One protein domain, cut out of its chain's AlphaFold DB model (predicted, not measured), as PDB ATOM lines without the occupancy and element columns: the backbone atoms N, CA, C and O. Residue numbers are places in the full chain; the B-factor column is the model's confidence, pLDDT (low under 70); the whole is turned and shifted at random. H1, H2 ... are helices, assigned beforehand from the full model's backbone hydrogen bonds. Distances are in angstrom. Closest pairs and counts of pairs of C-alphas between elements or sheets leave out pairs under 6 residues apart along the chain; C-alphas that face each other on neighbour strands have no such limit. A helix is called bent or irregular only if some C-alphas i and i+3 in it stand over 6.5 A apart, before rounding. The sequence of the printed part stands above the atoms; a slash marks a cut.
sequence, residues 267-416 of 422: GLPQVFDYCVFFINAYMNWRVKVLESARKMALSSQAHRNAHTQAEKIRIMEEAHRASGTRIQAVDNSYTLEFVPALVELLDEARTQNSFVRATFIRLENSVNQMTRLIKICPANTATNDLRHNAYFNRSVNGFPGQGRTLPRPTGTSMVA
ATOM      1  N   GLY A 267      37.352   5.869 -19.755       75.56
ATOM      2  CA  GLY A 267      37.296   4.420 -19.975       75.56
ATOM      3  C   GLY A 267      36.952   3.977 -21.401       75.56
ATOM      4  O   GLY A 267      37.433   2.923 -21.805       75.56
ATOM      5  N   LEU A 268      36.211   4.764 -22.196       81.75
ATOM      6  CA  LEU A 268      35.967   4.407 -23.608       81.75
ATOM      7  C   LEU A 268      37.263   4.413 -24.438       81.75
ATOM      8  O   LEU A 268      37.498   3.431 -25.141       81.75
ATOM      9  N   PRO A 269      38.156   5.421 -24.300       82.12
ATOM     10  CA  PRO A 269      39.434   5.415 -25.011       82.12
ATOM     11  C   PRO A 269      40.285   4.175 -24.731       82.12
ATOM     12  O   PRO A 269      40.840   3.589 -25.648       82.12
ATOM     13  N   GLN A 270      40.293   3.696 -23.482       83.31
ATOM     14  CA  GLN A 270      41.067   2.514 -23.084       83.31
ATOM     15  C   GLN A 270      40.591   1.232 -23.780       83.31
ATOM     16  O   GLN A 270      41.393   0.337 -24.052       83.31
ATOM     17  N   VAL A 271      39.289   1.123 -24.065       85.44
ATOM     18  CA  VAL A 271      38.738   0.000 -24.837       85.44
ATOM     19  C   VAL A 271      39.229   0.064 -26.277       85.44
ATOM     20  O   VAL A 271      39.690  -0.947 -26.802       85.44
ATOM     21  N   PHE A 272      39.194   1.243 -26.898       83.31
ATOM     22  CA  PHE A 272      39.678   1.424 -28.265       83.31
ATOM     23  C   PHE A 272      41.194   1.218 -28.384       83.31
ATOM     24  O   PHE A 272      41.630   0.518 -29.297       83.31
ATOM     25  N   ASP A 273      41.979   1.695 -27.415       80.62
ATOM     26  CA  ASP A 273      43.420   1.423 -27.313       80.62
ATOM     27  C   ASP A 273      43.705  -0.079 -27.268       80.62
ATOM     28  O   ASP A 273      44.607  -0.590 -27.943       80.62
ATOM     29  N   TYR A 274      42.921  -0.815 -26.473       83.94
ATOM     30  CA  TYR A 274      43.030  -2.264 -26.404       83.94
ATOM     31  C   TYR A 274      42.658  -2.926 -27.735       83.94
ATOM     32  O   TYR A 274      43.374  -3.826 -28.173       83.94
ATOM     33  N   CYS A 275      41.578  -2.498 -28.393       82.25
ATOM     34  CA  CYS A 275      41.168  -3.037 -29.691       82.25
ATOM     35  C   CYS A 275      42.257  -2.849 -30.748       82.25
ATOM     36  O   CYS A 275      42.585  -3.799 -31.455       82.25
ATOM     37  N   VAL A 276      42.878  -1.670 -30.807       75.44
ATOM     38  CA  VAL A 276      44.014  -1.411 -31.701       75.44
ATOM     39  C   VAL A 276      45.183  -2.339 -31.381       75.44
ATOM     40  O   VAL A 276      45.714  -3.009 -32.267       75.44
ATOM     41  N   PHE A 277      45.552  -2.454 -30.103       77.50
ATOM     42  CA  PHE A 277      46.592  -3.387 -29.672       77.50
ATOM     43  C   PHE A 277      46.287  -4.838 -30.085       77.50
ATOM     44  O   PHE A 277      47.180  -5.556 -30.543       77.50
ATOM     45  N   PHE A 278      45.032  -5.263 -29.943       80.06
ATOM     46  CA  PHE A 278      44.570  -6.600 -30.297       80.06
ATOM     47  C   PHE A 278      44.674  -6.866 -31.800       80.06
ATOM     48  O   PHE A 278      45.201  -7.909 -32.196       80.06
ATOM     49  N   ILE A 279      44.236  -5.912 -32.630       77.06
ATOM     50  CA  ILE A 279      44.349  -6.006 -34.089       77.06
ATOM     51  C   ILE A 279      45.818  -6.147 -34.482       77.06
ATOM     52  O   ILE A 279      46.176  -7.094 -35.180       77.06
ATOM     53  N   ASN A 280      46.698  -5.298 -33.951       69.50
ATOM     54  CA  ASN A 280      48.129  -5.358 -34.254       69.50
ATOM     55  C   ASN A 280      48.726  -6.720 -33.898       69.50
ATOM     56  O   ASN A 280      49.477  -7.305 -34.680       69.50
ATOM     57  N   ALA A 281      48.383  -7.256 -32.722       72.00
ATOM     58  CA  ALA A 281      48.837  -8.574 -32.299       72.00
ATOM     59  C   ALA A 281      48.382  -9.668 -33.280       72.00
ATOM     60  O   ALA A 281      49.196 -10.508 -33.679       72.00
ATOM     61  N   TYR A 282      47.112  -9.643 -33.694       77.44
ATOM     62  CA  TYR A 282      46.551 -10.574 -34.673       77.44
ATOM     63  C   TYR A 282      47.257 -10.470 -36.034       77.44
ATOM     64  O   TYR A 282      47.717 -11.489 -36.557       77.44
ATOM     65  N   MET A 283      47.438  -9.258 -36.564       70.81
ATOM     66  CA  MET A 283      48.112  -9.042 -37.849       70.81
ATOM     67  C   MET A 283      49.550  -9.563 -37.829       70.81
ATOM     68  O   MET A 283      49.986 -10.231 -38.764       70.81
ATOM     69  N   ASN A 284      50.270  -9.352 -36.729       65.31
ATOM     70  CA  ASN A 284      51.642  -9.843 -36.572       65.31
ATOM     71  C   ASN A 284      51.734 -11.350 -36.566       65.31
ATOM     72  O   ASN A 284      52.651 -11.930 -37.153       65.31
ATOM     73  N   TRP A 285      50.812 -11.983 -35.853       78.19
ATOM     74  CA  TRP A 285      50.709 -13.426 -35.838       78.19
ATOM     75  C   TRP A 285      50.442 -13.951 -37.255       78.19
ATOM     76  O   TRP A 285      51.184 -14.811 -37.736       78.19
ATOM     77  N   ARG A 286      49.465 -13.363 -37.956       72.12
ATOM     78  CA  ARG A 286      49.074 -13.750 -39.316       72.12
ATOM     79  C   ARG A 286      50.218 -13.594 -40.320       72.12
ATOM     80  O   ARG A 286      50.517 -14.537 -41.051       72.12
ATOM     81  N   VAL A 287      50.909 -12.452 -40.318       68.38
ATOM     82  CA  VAL A 287      52.068 -12.194 -41.193       68.38
ATOM     83  C   VAL A 287      53.171 -13.217 -40.945       68.38
ATOM     84  O   VAL A 287      53.640 -13.837 -41.895       68.38
ATOM     85  N   LYS A 288      53.539 -13.480 -39.684       65.62
ATOM     86  CA  LYS A 288      54.584 -14.468 -39.361       65.62
ATOM     87  C   LYS A 288      54.239 -15.871 -39.851       65.62
ATOM     88  O   LYS A 288      55.112 -16.577 -40.355       65.62
ATOM     89  N   VAL A 289      52.975 -16.270 -39.721       66.62
ATOM     90  CA  VAL A 289      52.489 -17.560 -40.222       66.62
ATOM     91  C   VAL A 289      52.633 -17.649 -41.744       66.62
ATOM     92  O   VAL A 289      53.205 -18.615 -42.258       66.62
ATOM     93  N   LEU A 290      52.163 -16.631 -42.468       66.94
ATOM     94  CA  LEU A 290      52.199 -16.598 -43.932       66.94
ATOM     95  C   LEU A 290      53.625 -16.461 -44.483       66.94
ATOM     96  O   LEU A 290      53.973 -17.122 -45.461       66.94
ATOM     97  N   GLU A 291      54.481 -15.666 -43.842       63.75
ATOM     98  CA  GLU A 291      55.898 -15.553 -44.194       63.75
ATOM     99  C   GLU A 291      56.638 -16.874 -44.009       63.75
ATOM    100  O   GLU A 291      57.453 -17.249 -44.854       63.75
ATOM    101  N   SER A 292      56.364 -17.606 -42.927       64.88
ATOM    102  CA  SER A 292      57.011 -18.896 -42.703       64.88
ATOM    103  C   SER A 292      56.587 -19.929 -43.752       64.88
ATOM    104  O   SER A 292      57.425 -20.663 -44.283       64.88
ATOM    105  N   ALA A 293      55.308 -19.933 -44.140       62.06
ATOM    106  CA  ALA A 293      54.823 -20.754 -45.247       62.06
ATOM    107  C   ALA A 293      55.485 -20.384 -46.584       62.06
ATOM    108  O   ALA A 293      55.934 -21.264 -47.322       62.06
ATOM    109  N   ARG A 294      55.619 -19.081 -46.859       62.47
ATOM    110  CA  ARG A 294      56.328 -18.559 -48.033       62.47
ATOM    111  C   ARG A 294      57.783 -19.031 -48.060       62.47
ATOM    112  O   ARG A 294      58.255 -19.516 -49.086       62.47
ATOM    113  N   LYS A 295      58.498 -18.932 -46.933       65.06
ATOM    114  CA  LYS A 295      59.886 -19.410 -46.803       65.06
ATOM    115  C   LYS A 295      59.987 -20.908 -47.077       65.06
ATOM    116  O   LYS A 295      60.869 -21.320 -47.830       65.06
ATOM    117  N   MET A 296      59.071 -21.711 -46.530       71.81
ATOM    118  CA  MET A 296      59.025 -23.147 -46.815       71.81
ATOM    119  C   MET A 296      58.844 -23.427 -48.307       71.81
ATOM    120  O   MET A 296      59.616 -24.209 -48.861       71.81
ATOM    121  N   ALA A 297      57.900 -22.753 -48.967       66.62
ATOM    122  CA  ALA A 297      57.657 -22.906 -50.398       66.62
ATOM    123  C   ALA A 297      58.899 -22.557 -51.231       66.62
ATOM    124  O   ALA A 297      59.343 -23.379 -52.032       66.62
ATOM    125  N   LEU A 298      59.528 -21.409 -50.964       64.75
ATOM    126  CA  LEU A 298      60.754 -20.966 -51.643       64.75
ATOM    127  C   LEU A 298      61.933 -21.931 -51.439       64.75
ATOM    128  O   LEU A 298      62.749 -22.127 -52.340       64.75
ATOM    129  N   SER A 299      62.026 -22.536 -50.253       71.69
ATOM    130  CA  SER A 299      63.076 -23.501 -49.907       71.69
ATOM    131  C   SER A 299      62.805 -24.928 -50.399       71.69
ATOM    132  O   SER A 299      63.702 -25.767 -50.323       71.69
ATOM    133  N   SER A 300      61.597 -25.209 -50.901       80.50
ATOM    134  CA  SER A 300      61.180 -26.551 -51.310       80.50
ATOM    135  C   SER A 300      61.909 -27.035 -52.568       80.50
ATOM    136  O   SER A 300      62.243 -26.253 -53.462       80.50
ATOM    137  N   GLN A 301      62.110 -28.352 -52.670       84.62
ATOM    138  CA  GLN A 301      62.716 -28.961 -53.859       84.62
ATOM    139  C   GLN A 301      61.871 -28.706 -55.117       84.62
ATOM    140  O   GLN A 301      62.427 -28.464 -56.182       84.62
ATOM    141  N   ALA A 302      60.540 -28.691 -54.979       79.75
ATOM    142  CA  ALA A 302      59.618 -28.376 -56.065       79.75
ATOM    143  C   ALA A 302      59.861 -26.967 -56.627       79.75
ATOM    144  O   ALA A 302      59.973 -26.803 -57.837       79.75
ATOM    145  N   HIS A 303      60.021 -25.959 -55.762       77.75
ATOM    146  CA  HIS A 303      60.294 -24.587 -56.201       77.75
ATOM    147  C   HIS A 303      61.703 -24.428 -56.802       77.75
ATOM    148  O   HIS A 303      61.883 -23.695 -57.773       77.75
ATOM    149  N   ARG A 304      62.708 -25.128 -56.257       81.81
ATOM    150  CA  ARG A 304      64.089 -25.109 -56.784       81.81
ATOM    151  C   ARG A 304      64.221 -25.795 -58.144       81.81
ATOM    152  O   ARG A 304      65.008 -25.340 -58.965       81.81
ATOM    153  N   ASN A 305      63.446 -26.853 -58.373       83.19
ATOM    154  CA  ASN A 305      63.444 -27.614 -59.620       83.19
ATOM    155  C   ASN A 305      62.479 -27.043 -60.676       83.19
ATOM    156  O   ASN A 305      62.478 -27.523 -61.803       83.19
ATOM    157  N   ALA A 306      61.654 -26.045 -60.342       76.75
ATOM    158  CA  ALA A 306      60.745 -25.416 -61.296       76.75
ATOM    159  C   ALA A 306      61.526 -24.605 -62.344       76.75
ATOM    160  O   ALA A 306      62.306 -23.706 -62.007       76.75
ATOM    161  N   HIS A 307      61.290 -24.905 -63.623       78.75
ATOM    162  CA  HIS A 307      62.043 -24.330 -64.739       78.75
ATOM    163  C   HIS A 307      61.358 -23.100 -65.342       78.75
ATOM    164  O   HIS A 307      62.025 -22.269 -65.958       78.75
ATOM    165  N   THR A 308      60.051 -22.937 -65.124       67.81
ATOM    166  CA  THR A 308      59.279 -21.798 -65.634       67.81
ATOM    167  C   THR A 308      58.781 -20.879 -64.517       67.81
ATOM    168  O   THR A 308      58.577 -21.290 -63.373       67.81
ATOM    169  N   GLN A 309      58.548 -19.606 -64.852       56.44
ATOM    170  CA  GLN A 309      57.982 -18.639 -63.906       56.44
ATOM    171  C   GLN A 309      56.545 -19.007 -63.500       56.44
ATOM    172  O   GLN A 309      56.173 -18.822 -62.344       56.44
ATOM    173  N   ALA A 310      55.757 -19.576 -64.417       57.94
ATOM    174  CA  ALA A 310      54.387 -20.008 -64.147       57.94
ATOM    175  C   ALA A 310      54.324 -21.142 -63.106       57.94
ATOM    176  O   ALA A 310      53.494 -21.103 -62.201       57.94
ATOM    177  N   GLU A 311      55.237 -22.117 -63.170       62.91
ATOM    178  CA  GLU A 311      55.333 -23.191 -62.170       62.91
ATOM    179  C   GLU A 311      55.728 -22.658 -60.791       62.91
ATOM    180  O   GLU A 311      55.139 -23.050 -59.784       62.91
ATOM    181  N   LYS A 312      56.687 -21.723 -60.736       56.53
ATOM    182  CA  LYS A 312      57.087 -21.072 -59.480       56.53
ATOM    183  C   LYS A 312      55.925 -20.320 -58.842       56.53
ATOM    184  O   LYS A 312      55.710 -20.453 -57.641       56.53
ATOM    185  N   ILE A 313      55.153 -19.582 -59.642       62.59
ATOM    186  CA  ILE A 313      53.947 -18.884 -59.179       62.59
ATOM    187  C   ILE A 313      52.927 -19.891 -58.635       62.59
ATOM    188  O   ILE A 313      52.479 -19.734 -57.503       62.59
ATOM    189  N   ARG A 314      52.639 -20.978 -59.362       67.06
ATOM    190  CA  ARG A 314      51.667 -21.995 -58.929       67.06
ATOM    191  C   ARG A 314      52.044 -22.660 -57.602       67.06
ATOM    192  O   ARG A 314      51.195 -22.832 -56.735       67.06
ATOM    193  N   ILE A 315      53.321 -23.002 -57.415       62.72
ATOM    194  CA  ILE A 315      53.825 -23.600 -56.164       62.72
ATOM    195  C   ILE A 315      53.653 -22.629 -54.988       62.72
ATOM    196  O   ILE A 315      53.285 -23.033 -53.883       62.72
ATOM    197  N   MET A 316      53.898 -21.338 -55.222       61.06
ATOM    198  CA  MET A 316      53.701 -20.299 -54.214       61.06
ATOM    199  C   MET A 316      52.216 -20.112 -53.885       61.06
ATOM    200  O   MET A 316      51.857 -20.060 -52.710       61.06
ATOM    201  N   GLU A 317      51.345 -20.078 -54.892       62.72
ATOM    202  CA  GLU A 317      49.891 -19.997 -54.715       62.72
ATOM    203  C   GLU A 317      49.331 -21.199 -53.947       62.72
ATOM    204  O   GLU A 317      48.514 -21.023 -53.043       62.72
ATOM    205  N   GLU A 318      49.787 -22.419 -54.244       67.12
ATOM    206  CA  GLU A 318      49.393 -23.633 -53.521       67.12
ATOM    207  C   GLU A 318      49.815 -23.569 -52.041       67.12
ATOM    208  O   GLU A 318      49.018 -23.888 -51.152       67.12
ATOM    209  N   ALA A 319      51.029 -23.086 -51.751       61.47
ATOM    210  CA  ALA A 319      51.510 -22.907 -50.381       61.47
ATOM    211  C   ALA A 319      50.744 -21.813 -49.613       61.47
ATOM    212  O   ALA A 319      50.422 -21.989 -48.430       61.47
ATOM    213  N   HIS A 320      50.414 -20.705 -50.284       61.78
ATOM    214  CA  HIS A 320      49.577 -19.645 -49.725       61.78
ATOM    215  C   HIS A 320      48.149 -20.136 -49.466       61.78
ATOM    216  O   HIS A 320      47.631 -19.914 -48.373       61.78
ATOM    217  N   ARG A 321      47.545 -20.886 -50.396       68.06
ATOM    218  CA  ARG A 321      46.205 -21.473 -50.241       68.06
ATOM    219  C   ARG A 321      46.145 -22.443 -49.063       68.06
ATOM    220  O   ARG A 321      45.269 -22.312 -48.215       68.06
ATOM    221  N   ALA A 322      47.105 -23.366 -48.962       69.88
ATOM    222  CA  ALA A 322      47.166 -24.333 -47.864       69.88
ATOM    223  C   ALA A 322      47.326 -23.657 -46.491       69.88
ATOM    224  O   ALA A 322      46.770 -24.119 -45.493       69.88
ATOM    225  N   SER A 323      48.072 -22.552 -46.434       64.25
ATOM    226  CA  SER A 323      48.248 -21.768 -45.206       64.25
ATOM    227  C   SER A 323      47.007 -20.944 -44.877       64.25
ATOM    228  O   SER A 323      46.605 -20.916 -43.716       64.25
ATOM    229  N   GLY A 324      46.350 -20.378 -45.893       67.19
ATOM    230  CA  GLY A 324      45.050 -19.716 -45.786       67.19
ATOM    231  C   GLY A 324      43.987 -20.623 -45.164       67.19
ATOM    232  O   GLY A 324      43.338 -20.237 -44.199       67.19
ATOM    233  N   THR A 325      43.881 -21.879 -45.613       77.81
ATOM    234  CA  THR A 325      42.945 -22.857 -45.024       77.81
ATOM    235  C   THR A 325      43.228 -23.126 -43.541       77.81
ATOM    236  O   THR A 325      42.304 -23.323 -42.758       77.81
ATOM    237  N   ARG A 326      44.500 -23.109 -43.118       82.25
ATOM    238  CA  ARG A 326      44.884 -23.354 -41.714       82.25
ATOM    239  C   ARG A 326      44.557 -22.187 -40.784       82.25
ATOM    240  O   ARG A 326      44.355 -22.424 -39.596       82.25
ATOM    241  N   ILE A 327      44.516 -20.960 -41.306       82.50
ATOM    242  CA  ILE A 327      44.178 -19.754 -40.533       82.50
ATOM    243  C   ILE A 327      42.708 -19.344 -40.673       82.50
ATOM    244  O   ILE A 327      42.241 -18.528 -39.887       82.50
ATOM    245  N   GLN A 328      41.959 -19.953 -41.597       85.69
ATOM    246  CA  GLN A 328      40.593 -19.559 -41.955       85.69
ATOM    247  C   GLN A 328      39.642 -19.420 -40.759       85.69
ATOM    248  O   GLN A 328      38.843 -18.495 -40.724       85.69
ATOM    249  N   ALA A 329      39.724 -20.301 -39.758       88.12
ATOM    250  CA  ALA A 329      38.881 -20.189 -38.564       88.12
ATOM    251  C   ALA A 329      39.159 -18.902 -37.761       88.12
ATOM    252  O   ALA A 329      38.230 -18.297 -37.229       88.12
ATOM    253  N   VAL A 330      40.425 -18.477 -37.691       85.31
ATOM    254  CA  VAL A 330      40.824 -17.222 -37.040       85.31
ATOM    255  C   VAL A 330      40.405 -16.032 -37.901       85.31
ATOM    256  O   VAL A 330      39.776 -15.115 -37.378       85.31
ATOM    257  N   ASP A 331      40.686 -16.078 -39.207       82.56
ATOM    258  CA  ASP A 331      40.324 -15.019 -40.159       82.56
ATOM    259  C   ASP A 331      38.794 -14.800 -40.187       82.56
ATOM    260  O   ASP A 331      38.328 -13.661 -40.212       82.56
ATOM    261  N   ASN A 332      37.996 -15.871 -40.090       86.38
ATOM    262  CA  ASN A 332      36.537 -15.790 -40.002       86.38
ATOM    263  C   ASN A 332      36.065 -15.154 -38.689       86.38
ATOM    264  O   ASN A 332      35.183 -14.306 -38.726       86.38
ATOM    265  N   SER A 333      36.636 -15.526 -37.538       89.31
ATOM    266  CA  SER A 333      36.266 -14.913 -36.248       89.31
ATOM    267  C   SER A 333      36.655 -13.428 -36.206       89.31
ATOM    268  O   SER A 333      35.885 -12.594 -35.734       89.31
ATOM    269  N   TYR A 334      37.789 -13.061 -36.811       85.06
ATOM    270  CA  TYR A 334      38.162 -11.659 -36.997       85.06
ATOM    271  C   TYR A 334      37.132 -10.897 -37.843       85.06
ATOM    272  O   TYR A 334      36.584  -9.884 -37.410       85.06
ATOM    273  N   THR A 335      36.834 -11.424 -39.030       83.00
ATOM    274  CA  THR A 335      36.019 -10.750 -40.050       83.00
ATOM    275  C   THR A 335      34.534 -10.702 -39.695       83.00
ATOM    276  O   THR A 335      33.870  -9.700 -39.940       83.00
ATOM    277  N   LEU A 336      33.995 -11.790 -39.144       86.06
ATOM    278  CA  LEU A 336      32.553 -11.978 -38.965       86.06
ATOM    279  C   LEU A 336      32.073 -11.665 -37.544       86.06
ATOM    280  O   LEU A 336      30.874 -11.491 -37.346       86.06
ATOM    281  N   GLU A 337      32.973 -11.589 -36.558       89.94
ATOM    282  CA  GLU A 337      32.597 -11.384 -35.152       89.94
ATOM    283  C   GLU A 337      33.287 -10.158 -34.545       89.94
ATOM    284  O   GLU A 337      32.614  -9.278 -34.007       89.94
ATOM    285  N   PHE A 338      34.620 -10.068 -34.630       89.38
ATOM    286  CA  PHE A 338      35.379  -8.982 -34.001       89.38
ATOM    287  C   PHE A 338      35.163  -7.629 -34.687       89.38
ATOM    288  O   PHE A 338      34.765  -6.671 -34.022       89.38
ATOM    289  N   VAL A 339      35.394  -7.546 -36.002       84.25
ATOM    290  CA  VAL A 339      35.272  -6.287 -36.755       84.25
ATOM    291  C   VAL A 339      33.849  -5.715 -36.684       84.25
ATOM    292  O   VAL A 339      33.719  -4.540 -36.334       84.25
ATOM    293  N   PRO A 340      32.769  -6.496 -36.895       88.75
ATOM    294  CA  PRO A 340      31.408  -5.978 -36.759       88.75
ATOM    295  C   PRO A 340      31.106  -5.448 -35.353       88.75
ATOM    296  O   PRO A 340      30.541  -4.365 -35.216       88.75
ATOM    297  N   ALA A 341      31.537  -6.155 -34.299       89.19
ATOM    298  CA  ALA A 341      31.351  -5.689 -32.925       89.19
ATOM    299  C   ALA A 341      32.115  -4.383 -32.648       89.19
ATOM    300  O   ALA A 341      31.586  -3.497 -31.980       89.19
ATOM    301  N   LEU A 342      33.334  -4.236 -33.179       87.56
ATOM    302  CA  LEU A 342      34.112  -3.001 -33.069       87.56
ATOM    303  C   LEU A 342      33.427  -1.831 -33.783       87.56
ATOM    304  O   LEU A 342      33.336  -0.747 -33.212       87.56
ATOM    305  N   VAL A 343      32.922  -2.047 -35.001       84.69
ATOM    306  CA  VAL A 343      32.199  -1.026 -35.775       84.69
ATOM    307  C   VAL A 343      30.956  -0.544 -35.028       84.69
ATOM    308  O   VAL A 343      30.719   0.660 -34.948       84.69
ATOM    309  N   GLU A 344      30.195  -1.456 -34.422       90.12
ATOM    310  CA  GLU A 344      29.040  -1.077 -33.606       90.12
ATOM    311  C   GLU A 344      29.441  -0.260 -32.366       90.12
ATOM    312  O   GLU A 344      28.761   0.704 -32.023       90.12
ATOM    313  N   LEU A 345      30.561  -0.587 -31.711       88.31
ATOM    314  CA  LEU A 345      31.058   0.197 -30.574       88.31
ATOM    315  C   LEU A 345      31.569   1.583 -30.981       88.31
ATOM    316  O   LEU A 345      31.409   2.530 -30.212       88.31
ATOM    317  N   LEU A 346      32.174   1.720 -32.167       83.56
ATOM    318  CA  LEU A 346      32.565   3.023 -32.716       83.56
ATOM    319  C   LEU A 346      31.337   3.919 -32.909       83.56
ATOM    320  O   LEU A 346      31.354   5.082 -32.500       83.56
ATOM    321  N   ASP A 347      30.248   3.366 -33.447       87.19
ATOM    322  CA  ASP A 347      28.997   4.102 -33.629       87.19
ATOM    323  C   ASP A 347      28.313   4.448 -32.294       87.19
ATOM    324  O   ASP A 347      27.845   5.572 -32.105       87.19
ATOM    325  N   GLU A 348      28.317   3.535 -31.319       86.62
ATOM    326  CA  GLU A 348      27.792   3.794 -29.969       86.62
ATOM    327  C   GLU A 348      28.599   4.875 -29.231       86.62
ATOM    328  O   GLU A 348      28.021   5.780 -28.625       86.62
ATOM    329  N   ALA A 349      29.932   4.858 -29.329       83.75
ATOM    330  CA  ALA A 349      30.766   5.923 -28.773       83.75
ATOM    331  C   ALA A 349      30.472   7.278 -29.429       83.75
ATOM    332  O   ALA A 349      30.413   8.292 -28.730       83.75
ATOM    333  N   ARG A 350      30.241   7.293 -30.747       81.88
ATOM    334  CA  ARG A 350      29.897   8.502 -31.502       81.88
ATOM    335  C   ARG A 350      28.543   9.081 -31.100       81.88
ATOM    336  O   ARG A 350      28.436  10.284 -30.885       81.88
ATOM    337  N   THR A 351      27.519   8.237 -31.031       84.12
ATOM    338  CA  THR A 351      26.120   8.661 -30.857       84.12
ATOM    339  C   THR A 351      25.736   8.839 -29.391       84.12
ATOM    340  O   THR A 351      25.024   9.777 -29.043       84.12
ATOM    341  N   GLN A 352      26.226   7.964 -28.511       84.38
ATOM    342  CA  GLN A 352      25.775   7.866 -27.120       84.38
ATOM    343  C   GLN A 352      26.871   8.197 -26.104       84.38
ATOM    344  O   GLN A 352      26.585   8.243 -24.902       84.38
ATOM    345  N   ASN A 353      28.124   8.383 -26.541       85.38
ATOM    346  CA  ASN A 353      29.288   8.554 -25.662       85.38
ATOM    347  C   ASN A 353      29.309   7.514 -24.517       85.38
ATOM    348  O   ASN A 353      29.587   7.820 -23.354       85.38
ATOM    349  N   SER A 354      28.901   6.284 -24.836       85.62
ATOM    350  CA  SER A 354      28.816   5.127 -23.943       85.62
ATOM    351  C   SER A 354      28.667   3.854 -24.776       85.62
ATOM    352  O   SER A 354      28.294   3.924 -25.942       85.62
ATOM    353  N   PHE A 355      28.960   2.693 -24.186       89.94
ATOM    354  CA  PHE A 355      28.759   1.401 -24.841       89.94
ATOM    355  C   PHE A 355      27.509   0.701 -24.337       89.94
ATOM    356  O   PHE A 355      27.266   0.617 -23.129       89.94
ATOM    357  N   VAL A 356      26.762   0.096 -25.249       90.88
ATOM    358  CA  VAL A 356      25.686  -0.821 -24.900       90.88
ATOM    359  C   VAL A 356      26.306  -2.123 -24.412       90.88
ATOM    360  O   VAL A 356      27.147  -2.742 -25.067       90.88
ATOM    361  N   ARG A 357      25.858  -2.588 -23.243       89.94
ATOM    362  CA  ARG A 357      26.394  -3.784 -22.584       89.94
ATOM    363  C   ARG A 357      26.366  -5.018 -23.486       89.94
ATOM    364  O   ARG A 357      27.315  -5.794 -23.467       89.94
ATOM    365  N   ALA A 358      25.304  -5.203 -24.267       89.88
ATOM    366  CA  ALA A 358      25.186  -6.328 -25.194       89.88
ATOM    367  C   ALA A 358      26.245  -6.278 -26.311       89.88
ATOM    368  O   ALA A 358      26.845  -7.302 -26.635       89.88
ATOM    369  N   THR A 359      26.517  -5.096 -26.866       90.38
ATOM    370  CA  THR A 359      27.558  -4.877 -27.884       90.38
ATOM    371  C   THR A 359      28.948  -5.103 -27.305       90.38
ATOM    372  O   THR A 359      29.736  -5.852 -27.879       90.38
ATOM    373  N   PHE A 360      29.217  -4.579 -26.107       92.94
ATOM    374  CA  PHE A 360      30.486  -4.820 -25.421       92.94
ATOM    375  C   PHE A 360      30.718  -6.311 -25.125       92.94
ATOM    376  O   PHE A 360      31.812  -6.816 -25.349       92.94
ATOM    377  N   ILE A 361      29.691  -7.045 -24.677       92.75
ATOM    378  CA  ILE A 361      29.789  -8.497 -24.440       92.75
ATOM    379  C   ILE A 361      30.080  -9.257 -25.742       92.75
ATOM    380  O   ILE A 361      30.835 -10.227 -25.726       92.75
ATOM    381  N   ARG A 362      29.524  -8.828 -26.883       93.50
ATOM    382  CA  ARG A 362      29.861  -9.424 -28.188       93.50
ATOM    383  C   ARG A 362      31.337  -9.230 -28.534       93.50
ATOM    384  O   ARG A 362      31.974 -10.201 -28.933       93.50
ATOM    385  N   LEU A 363      31.888  -8.031 -28.316       94.19
ATOM    386  CA  LEU A 363      33.325  -7.779 -28.478       94.19
ATOM    387  C   LEU A 363      34.162  -8.633 -27.508       94.19
ATOM    388  O   LEU A 363      35.159  -9.230 -27.897       94.19
ATOM    389  N   GLU A 364      33.764  -8.719 -26.239       94.56
ATOM    390  CA  GLU A 364      34.457  -9.532 -25.231       94.56
ATOM    391  C   GLU A 364      34.501 -11.014 -25.637       94.56
ATOM    392  O   GLU A 364      35.553 -11.658 -25.579       94.56
ATOM    393  N   ASN A 365      33.375 -11.551 -26.109       94.06
ATOM    394  CA  ASN A 365      33.285 -12.925 -26.590       94.06
ATOM    395  C   ASN A 365      34.160 -13.158 -27.828       94.06
ATOM    396  O   ASN A 365      34.879 -14.159 -27.862       94.06
ATOM    397  N   SER A 366      34.160 -12.240 -28.801       93.44
ATOM    398  CA  SER A 366      34.983 -12.374 -30.010       93.44
ATOM    399  C   SER A 366      36.480 -12.297 -29.692       93.44
ATOM    400  O   SER A 366      37.247 -13.142 -30.150       93.44
ATOM    401  N   VAL A 367      36.907 -11.387 -28.809       93.62
ATOM    402  CA  VAL A 367      38.294 -11.303 -28.312       93.62
ATOM    403  C   VAL A 367      38.734 -12.615 -27.652       93.62
ATOM    404  O   VAL A 367      39.828 -13.126 -27.930       93.62
ATOM    405  N   ASN A 368      37.887 -13.192 -26.796       93.50
ATOM    406  CA  ASN A 368      38.172 -14.457 -26.116       93.50
ATOM    407  C   ASN A 368      38.242 -15.636 -27.099       93.50
ATOM    408  O   ASN A 368      39.161 -16.461 -27.025       93.50
ATOM    409  N   GLN A 369      37.303 -15.699 -28.043       93.50
ATOM    410  CA  GLN A 369      37.258 -16.720 -29.083       93.50
ATOM    411  C   GLN A 369      38.491 -16.649 -29.985       93.50
ATOM    412  O   GLN A 369      39.191 -17.651 -30.135       93.50
ATOM    413  N   MET A 370      38.824 -15.467 -30.502       93.50
ATOM    414  CA  MET A 370      40.020 -15.247 -31.311       93.50
ATOM    415  C   MET A 370      41.298 -15.619 -30.561       93.50
ATOM    416  O   MET A 370      42.142 -16.333 -31.099       93.50
ATOM    417  N   THR A 371      41.432 -15.207 -29.297       93.94
ATOM    418  CA  THR A 371      42.595 -15.556 -28.466       93.94
ATOM    419  C   THR A 371      42.756 -17.071 -28.347       93.94
ATOM    420  O   THR A 371      43.863 -17.599 -28.484       93.94
ATOM    421  N   ARG A 372      41.652 -17.796 -28.127       93.56
ATOM    422  CA  ARG A 372      41.661 -19.261 -28.081       93.56
ATOM    423  C   ARG A 372      42.052 -19.856 -29.432       93.56
ATOM    424  O   ARG A 372      42.931 -20.714 -29.463       93.56
ATOM    425  N   LEU A 373      41.427 -19.403 -30.519       94.88
ATOM    426  CA  LEU A 373      41.663 -19.908 -31.873       94.88
ATOM    427  C   LEU A 373      43.111 -19.688 -32.323       94.88
ATOM    428  O   LEU A 373      43.713 -20.604 -32.876       94.88
ATOM    429  N   ILE A 374      43.699 -18.528 -32.020       93.12
ATOM    430  CA  ILE A 374      45.106 -18.231 -32.310       93.12
ATOM    431  C   ILE A 374      46.022 -19.176 -31.544       93.12
ATOM    432  O   ILE A 374      46.925 -19.750 -32.144       93.12
ATOM    433  N   LYS A 375      45.785 -19.401 -30.246       93.06
ATOM    434  CA  LYS A 375      46.631 -20.287 -29.427       93.06
ATOM    435  C   LYS A 375      46.632 -21.730 -29.924       93.06
ATOM    436  O   LYS A 375      47.686 -22.364 -29.941       93.06
ATOM    437  N   ILE A 376      45.481 -22.235 -30.365       93.31
ATOM    438  CA  ILE A 376      45.342 -23.614 -30.860       93.31
ATOM    439  C   ILE A 376      45.532 -23.744 -32.377       93.31
ATOM    440  O   ILE A 376      45.375 -24.842 -32.909       93.31
ATOM    441  N   CYS A 377      45.834 -22.652 -33.087       92.56
ATOM    442  CA  CYS A 377      45.875 -22.664 -34.543       92.56
ATOM    443  C   CYS A 377      46.936 -23.659 -35.053       92.56
ATOM    444  O   CYS A 377      48.117 -23.527 -34.704       92.56
ATOM    445  N   PRO A 378      46.574 -24.612 -35.939       88.50
ATOM    446  CA  PRO A 378      47.525 -25.570 -36.506       88.50
ATOM    447  C   PRO A 378      48.693 -24.898 -37.238       88.50
ATOM    448  O   PRO A 378      49.788 -25.455 -37.329       88.50
ATOM    449  N   ALA A 379      48.478 -23.680 -37.742       86.56
ATOM    450  CA  ALA A 379      49.495 -22.915 -38.441       86.56
ATOM    451  C   ALA A 379      50.702 -22.549 -37.550       86.56
ATOM    452  O   ALA A 379      51.805 -22.396 -38.067       86.56
ATOM    453  N   ASN A 380      50.541 -22.522 -36.220       90.81
ATOM    454  CA  ASN A 380      51.619 -22.205 -35.274       90.81
ATOM    455  C   ASN A 380      52.767 -23.220 -35.278       90.81
ATOM    456  O   ASN A 380      53.882 -22.898 -34.886       90.81
ATOM    457  N   THR A 381      52.501 -24.459 -35.689       88.62
ATOM    458  CA  THR A 381      53.495 -25.549 -35.698       88.62
ATOM    459  C   THR A 381      53.615 -26.217 -37.068       88.62
ATOM    460  O   THR A 381      54.250 -27.270 -37.206       88.62
ATOM    461  N   ALA A 382      53.010 -25.592 -38.082       83.75
ATOM    462  CA  ALA A 382      52.941 -26.072 -39.453       83.75
ATOM    463  C   ALA A 382      54.303 -26.120 -40.152       83.75
ATOM    464  O   ALA A 382      54.505 -26.953 -41.034       83.75
ATOM    465  N   THR A 383      55.220 -25.232 -39.769       81.12
ATOM    466  CA  THR A 383      56.570 -25.139 -40.324       81.12
ATOM    467  C   THR A 383      57.604 -25.417 -39.234       81.12
ATOM    468  O   THR A 383      57.360 -25.152 -38.054       81.12
ATOM    469  N   ASN A 384      58.775 -25.944 -39.610       81.62
ATOM    470  CA  ASN A 384      59.869 -26.164 -38.651       81.62
ATOM    471  C   ASN A 384      60.365 -24.842 -38.046       81.62
ATOM    472  O   ASN A 384      60.676 -24.790 -36.860       81.62
ATOM    473  N   ASP A 385      60.383 -23.781 -38.855       80.69
ATOM    474  CA  ASP A 385      60.728 -22.425 -38.428       80.69
ATOM    475  C   ASP A 385      59.805 -21.955 -37.293       80.69
ATOM    476  O   ASP A 385      60.299 -21.605 -36.231       80.69
ATOM    477  N   LEU A 386      58.478 -22.062 -37.425       83.62
ATOM    478  CA  LEU A 386      57.567 -21.653 -36.347       83.62
ATOM    479  C   LEU A 386      57.607 -22.605 -35.149       83.62
ATOM    480  O   LEU A 386      57.686 -22.149 -34.009       83.62
ATOM    481  N   ARG A 387      57.624 -23.922 -35.394       88.31
ATOM    482  CA  ARG A 387      57.621 -24.946 -34.338       88.31
ATOM    483  C   ARG A 387      58.777 -24.766 -33.355       88.31
ATOM    484  O   ARG A 387      58.577 -24.906 -32.150       88.31
ATOM    485  N   HIS A 388      59.965 -24.442 -33.858       88.50
ATOM    486  CA  HIS A 388      61.177 -24.302 -33.049       88.50
ATOM    487  C   HIS A 388      61.512 -22.846 -32.683       88.50
ATOM    488  O   HIS A 388      62.490 -22.599 -31.977       88.50
ATOM    489  N   ASN A 389      60.696 -21.870 -33.093       87.06
ATOM    490  CA  ASN A 389      60.928 -20.465 -32.776       87.06
ATOM    491  C   ASN A 389      60.399 -20.105 -31.379       87.06
ATOM    492  O   ASN A 389      59.225 -19.796 -31.170       87.06
ATOM    493  N   ALA A 390      61.311 -20.084 -30.404       87.12
ATOM    494  CA  ALA A 390      61.006 -19.765 -29.011       87.12
ATOM    495  C   ALA A 390      60.436 -18.349 -28.797       87.12
ATOM    496  O   ALA A 390      59.740 -18.114 -27.807       87.12
ATOM    497  N   TYR A 391      60.733 -17.384 -29.673       83.94
ATOM    498  CA  TYR A 391      60.161 -16.035 -29.584       83.94
ATOM    499  C   TYR A 391      58.710 -16.021 -30.074       83.94
ATOM    500  O   TYR A 391      57.827 -15.500 -29.393       83.94
ATOM    501  N   PHE A 392      58.448 -16.660 -31.215       83.31
ATOM    502  CA  PHE A 392      57.100 -16.819 -31.752       83.31
ATOM    503  C   PHE A 392      56.197 -17.584 -30.777       83.31
ATOM    504  O   PHE A 392      55.139 -17.079 -30.406       83.31
ATOM    505  N   ASN A 393      56.654 -18.722 -30.253       88.38
ATOM    506  CA  ASN A 393      55.884 -19.521 -29.296       88.38
ATOM    507  C   ASN A 393      55.570 -18.747 -28.004       88.38
ATOM    508  O   ASN A 393      54.450 -18.810 -27.496       88.38
ATOM    509  N   ARG A 394      56.519 -17.944 -27.495       87.81
ATOM    510  CA  ARG A 394      56.256 -17.029 -26.369       87.81
ATOM    511  C   ARG A 394      55.199 -15.982 -26.715       87.81
ATOM    512  O   ARG A 394      54.325 -15.729 -25.889       87.81
ATOM    513  N   SER A 395      55.247 -15.412 -27.920       84.75
ATOM    514  CA  SER A 395      54.250 -14.432 -28.370       84.75
ATOM    515  C   SER A 395      52.847 -15.028 -28.527       84.75
ATOM    516  O   SER A 395      51.881 -14.390 -28.126       84.75
ATOM    517  N   VAL A 396      52.724 -16.272 -29.007       91.00
ATOM    518  CA  VAL A 396      51.438 -16.989 -29.103       91.00
ATOM    519  C   VAL A 396      50.879 -17.298 -27.710       91.00
ATOM    520  O   VAL A 396      49.710 -17.035 -27.432       91.00
ATOM    521  N   ASN A 397      51.714 -17.791 -26.791       89.81
ATOM    522  CA  ASN A 397      51.287 -18.088 -25.419       89.81
ATOM    523  C   ASN A 397      50.838 -16.828 -24.667       89.81
ATOM    524  O   ASN A 397      49.851 -16.859 -23.928       89.81
ATOM    525  N   GLY A 398      51.547 -15.721 -24.890       87.25
ATOM    526  CA  GLY A 398      51.241 -14.410 -24.336       87.25
ATOM    527  C   GLY A 398      50.214 -13.601 -25.126       87.25
ATOM    528  O   GLY A 398      50.052 -12.436 -24.801       87.25
ATOM    529  N   PHE A 399      49.550 -14.153 -26.147       88.69
ATOM    530  CA  PHE A 399      48.612 -13.401 -26.985       88.69
ATOM    531  C   PHE A 399      47.396 -12.883 -26.185       88.69
ATOM    532  O   PHE A 399      46.860 -13.656 -25.375       88.69
ATOM    533  N   PRO A 400      46.913 -11.642 -26.430       80.19
ATOM    534  CA  PRO A 400      47.456 -10.618 -27.348       80.19
ATOM    535  C   PRO A 400      48.666  -9.854 -26.773       80.19
ATOM    536  O   PRO A 400      49.441  -9.263 -27.514       80.19
ATOM    537  N   GLY A 401      48.855  -9.896 -25.454       79.31
ATOM    538  CA  GLY A 401      50.018  -9.408 -24.712       79.31
ATOM    539  C   GLY A 401      49.997  -9.981 -23.295       79.31
ATOM    540  O   GLY A 401      48.926 -10.311 -22.783       79.31
ATOM    541  N   GLN A 402      51.157 -10.114 -22.644       73.88
ATOM    542  CA  GLN A 402      51.224 -10.700 -21.299       73.88
ATOM    543  C   GLN A 402      50.325  -9.932 -20.317       73.88
ATOM    544  O   GLN A 402      50.574  -8.765 -20.024       73.88
ATOM    545  N   GLY A 403      49.267 -10.590 -19.833       67.62
ATOM    546  CA  GLY A 403      48.351 -10.047 -18.827       67.62
ATOM    547  C   GLY A 403      47.451  -8.900 -19.298       67.62
ATOM    548  O   GLY A 403      46.732  -8.340 -18.477       67.62
ATOM    549  N   ARG A 404      47.459  -8.540 -20.591       77.94
ATOM    550  CA  ARG A 404      46.547  -7.518 -21.118       77.94
ATOM    551  C   ARG A 404      45.175  -8.130 -21.374       77.94
ATOM    552  O   ARG A 404      45.040  -9.020 -22.208       77.94
ATOM    553  N   THR A 405      44.170  -7.618 -20.680       85.06
ATOM    554  CA  THR A 405      42.760  -7.978 -20.858       85.06
ATOM    555  C   THR A 405      41.979  -6.785 -21.384       85.06
ATOM    556  O   THR A 405      42.343  -5.643 -21.098       85.06
ATOM    557  N   LEU A 406      40.891  -7.053 -22.108       88.56
ATOM    558  CA  LEU A 406      39.945  -6.024 -22.534       88.56
ATOM    559  C   LEU A 406      39.462  -5.251 -21.291       88.56
ATOM    560  O   LEU A 406      38.868  -5.868 -20.400       88.56
ATOM    561  N   PRO A 407      39.737  -3.939 -21.174       87.06
ATOM    562  CA  PRO A 407      39.279  -3.175 -20.028       87.06
ATOM    563  C   PRO A 407      37.760  -3.067 -20.083       87.06
ATOM    564  O   PRO A 407      37.176  -2.801 -21.131       87.06
ATOM    565  N   ARG A 408      37.104  -3.273 -18.942       86.25
ATOM    566  CA  ARG A 408      35.657  -3.106 -18.846       86.25
ATOM    567  C   ARG A 408      35.349  -1.667 -18.428       86.25
ATOM    568  O   ARG A 408      35.742  -1.286 -17.324       86.25
ATOM    569  N   PRO A 409      34.657  -0.869 -19.259       80.06
ATOM    570  CA  PRO A 409      34.284   0.487 -18.877       80.06
ATOM    571  C   PRO A 409      33.350   0.452 -17.667       80.06
ATOM    572  O   PRO A 409      32.519  -0.444 -17.539       80.06
ATOM    573  N   THR A 410      33.475   1.414 -16.760       75.56
ATOM    574  CA  THR A 410      32.691   1.459 -15.517       75.56
ATOM    575  C   THR A 410      31.682   2.603 -15.518       75.56
ATOM    576  O   THR A 410      31.873   3.616 -16.191       75.56
ATOM    577  N   GLY A 411      30.633   2.471 -14.704       74.12
ATOM    578  CA  GLY A 411      29.678   3.549 -14.446       74.12
ATOM    579  C   GLY A 411      28.911   3.970 -15.698       74.12
ATOM    580  O   GLY A 411      28.379   3.134 -16.420       74.12
ATOM    581  N   THR A 412      28.856   5.275 -15.951       74.19
ATOM    582  CA  THR A 412      28.067   5.863 -17.043       74.19
ATOM    583  C   THR A 412      28.611   5.522 -18.436       74.19
ATOM    584  O   THR A 412      27.893   5.657 -19.420       74.19
ATOM    585  N   SER A 413      29.843   5.026 -18.563       79.25
ATOM    586  CA  SER A 413      30.422   4.592 -19.845       79.25
ATOM    587  C   SER A 413      29.807   3.292 -20.393       79.25
ATOM    588  O   SER A 413      30.110   2.911 -21.520       79.25
ATOM    589  N   MET A 414      28.940   2.613 -19.630       85.06
ATOM    590  CA  MET A 414      28.228   1.409 -20.062       85.06
ATOM    591  C   MET A 414      26.731   1.521 -19.755       85.06
ATOM    592  O   MET A 414      26.347   1.792 -18.619       85.06
ATOM    593  N   VAL A 415      25.881   1.266 -20.747       85.06
ATOM    594  CA  VAL A 415      24.417   1.351 -20.633       85.06
ATOM    595  C   VAL A 415      23.751   0.014 -20.958       85.06
ATOM    596  O   VAL A 415      24.282  -0.805 -21.706       85.06
ATOM    597  N   ALA A 416      22.587  -0.249 -20.357       79.56
ATOM    598  CA  ALA A 416      21.873  -1.518 -20.534       79.56
ATOM    599  C   ALA A 416      21.154  -1.622 -21.893       79.56
ATOM    600  O   ALA A 416      21.089  -2.710 -22.463       79.56
TER     601      ALA A 416
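Overview. This is residues 267 to 416 of the 422 residues of an uncharacterized protein of Xylaria multiplex (UniProt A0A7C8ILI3). The bent helix H3 and the long helix H1 run the length of a rod: H3a meets the later part of H1 at a steep angle, and H3b folds back with H4 as a helical hairpin that, with H1, makes a loose three-helix bundle, up and down. The short helix H2 is at the turn between H1 and H3a, the short H5, H6 and H7 follow H4, and the tail, residues 398 to 416, comes back to the turn between H3b and H4. The printed part has 150 residues, with seven named helices, H1 to H7 in chain order, and no named strand; the class is all helix. The whole is loose, with a radius of gyration of the C-alphas of 19.0 A, and spans 65 by 31 by 19 A.

Along the chain. Begin with H3, residues 309 to 352, assigned as one helix by its hydrogen bonds but bent: C-alphas 326 and 329 are 7.5 A apart. Find C-alpha 309 at (57.982, -18.639, -63.906), where H3a runs 26.2 A to residue 326; H3b, residues 329 to 352, runs 33.0 A and is irregular, with C-alphas 336 and 339 6.7 A apart. H1, residues 268 to 299, starts at C-alpha (35.967, 4.407, -23.608) and measures 47.0 A; H4, residues 357 to 375, measures 27.0 A. The short ones are H2, residues 301 to 305, H5, residues 378 to 381, H6, residues 384 to 388, and H7, residues 390 to 397, which ends at C-alpha (51.287, -18.088, -25.419).

Arrangement. H3, its arms taken together, is the hub, touching 4 other helices. Its arms stand at a steep tilt of 67 degrees. H3b and H4 form a hairpin and touch at Phe 338 and Ser 366, C-alphas 5.3 A apart, at a shallow tilt of 26 degrees, opposite ways. H3a touches H1 with residues 315 to 323 alone, closest at the C-alphas of Met 316 and Ala 297, 6.1 A, at a steep tilt of 44 degrees, opposite ways. H1 and H4 are near each other. H4 and H7 only just touch, with 3 pairs of C-alphas within 8 A, the closest those of Lys 375 and Val 396, 5.8 A. In H1, H2, H3a, H4, H6 and H7 every O i to N i+4 pair is within hydrogen-bond range; H3b has 18 of 20, and H5 is too short for such a pair.

Size, cuts and confidence. The C-alphas of His 307 and Gly 411, the two farthest apart, are 66.0 A from each other. The printed part has no cut, and the six links between helices are tight. Residues 355 to 356 pair, parallel, with residues 414 to 415. The mean pLDDT of the printed part is 80.7; 31 residues are under 70, among them 287 to 295 and 308 to 324.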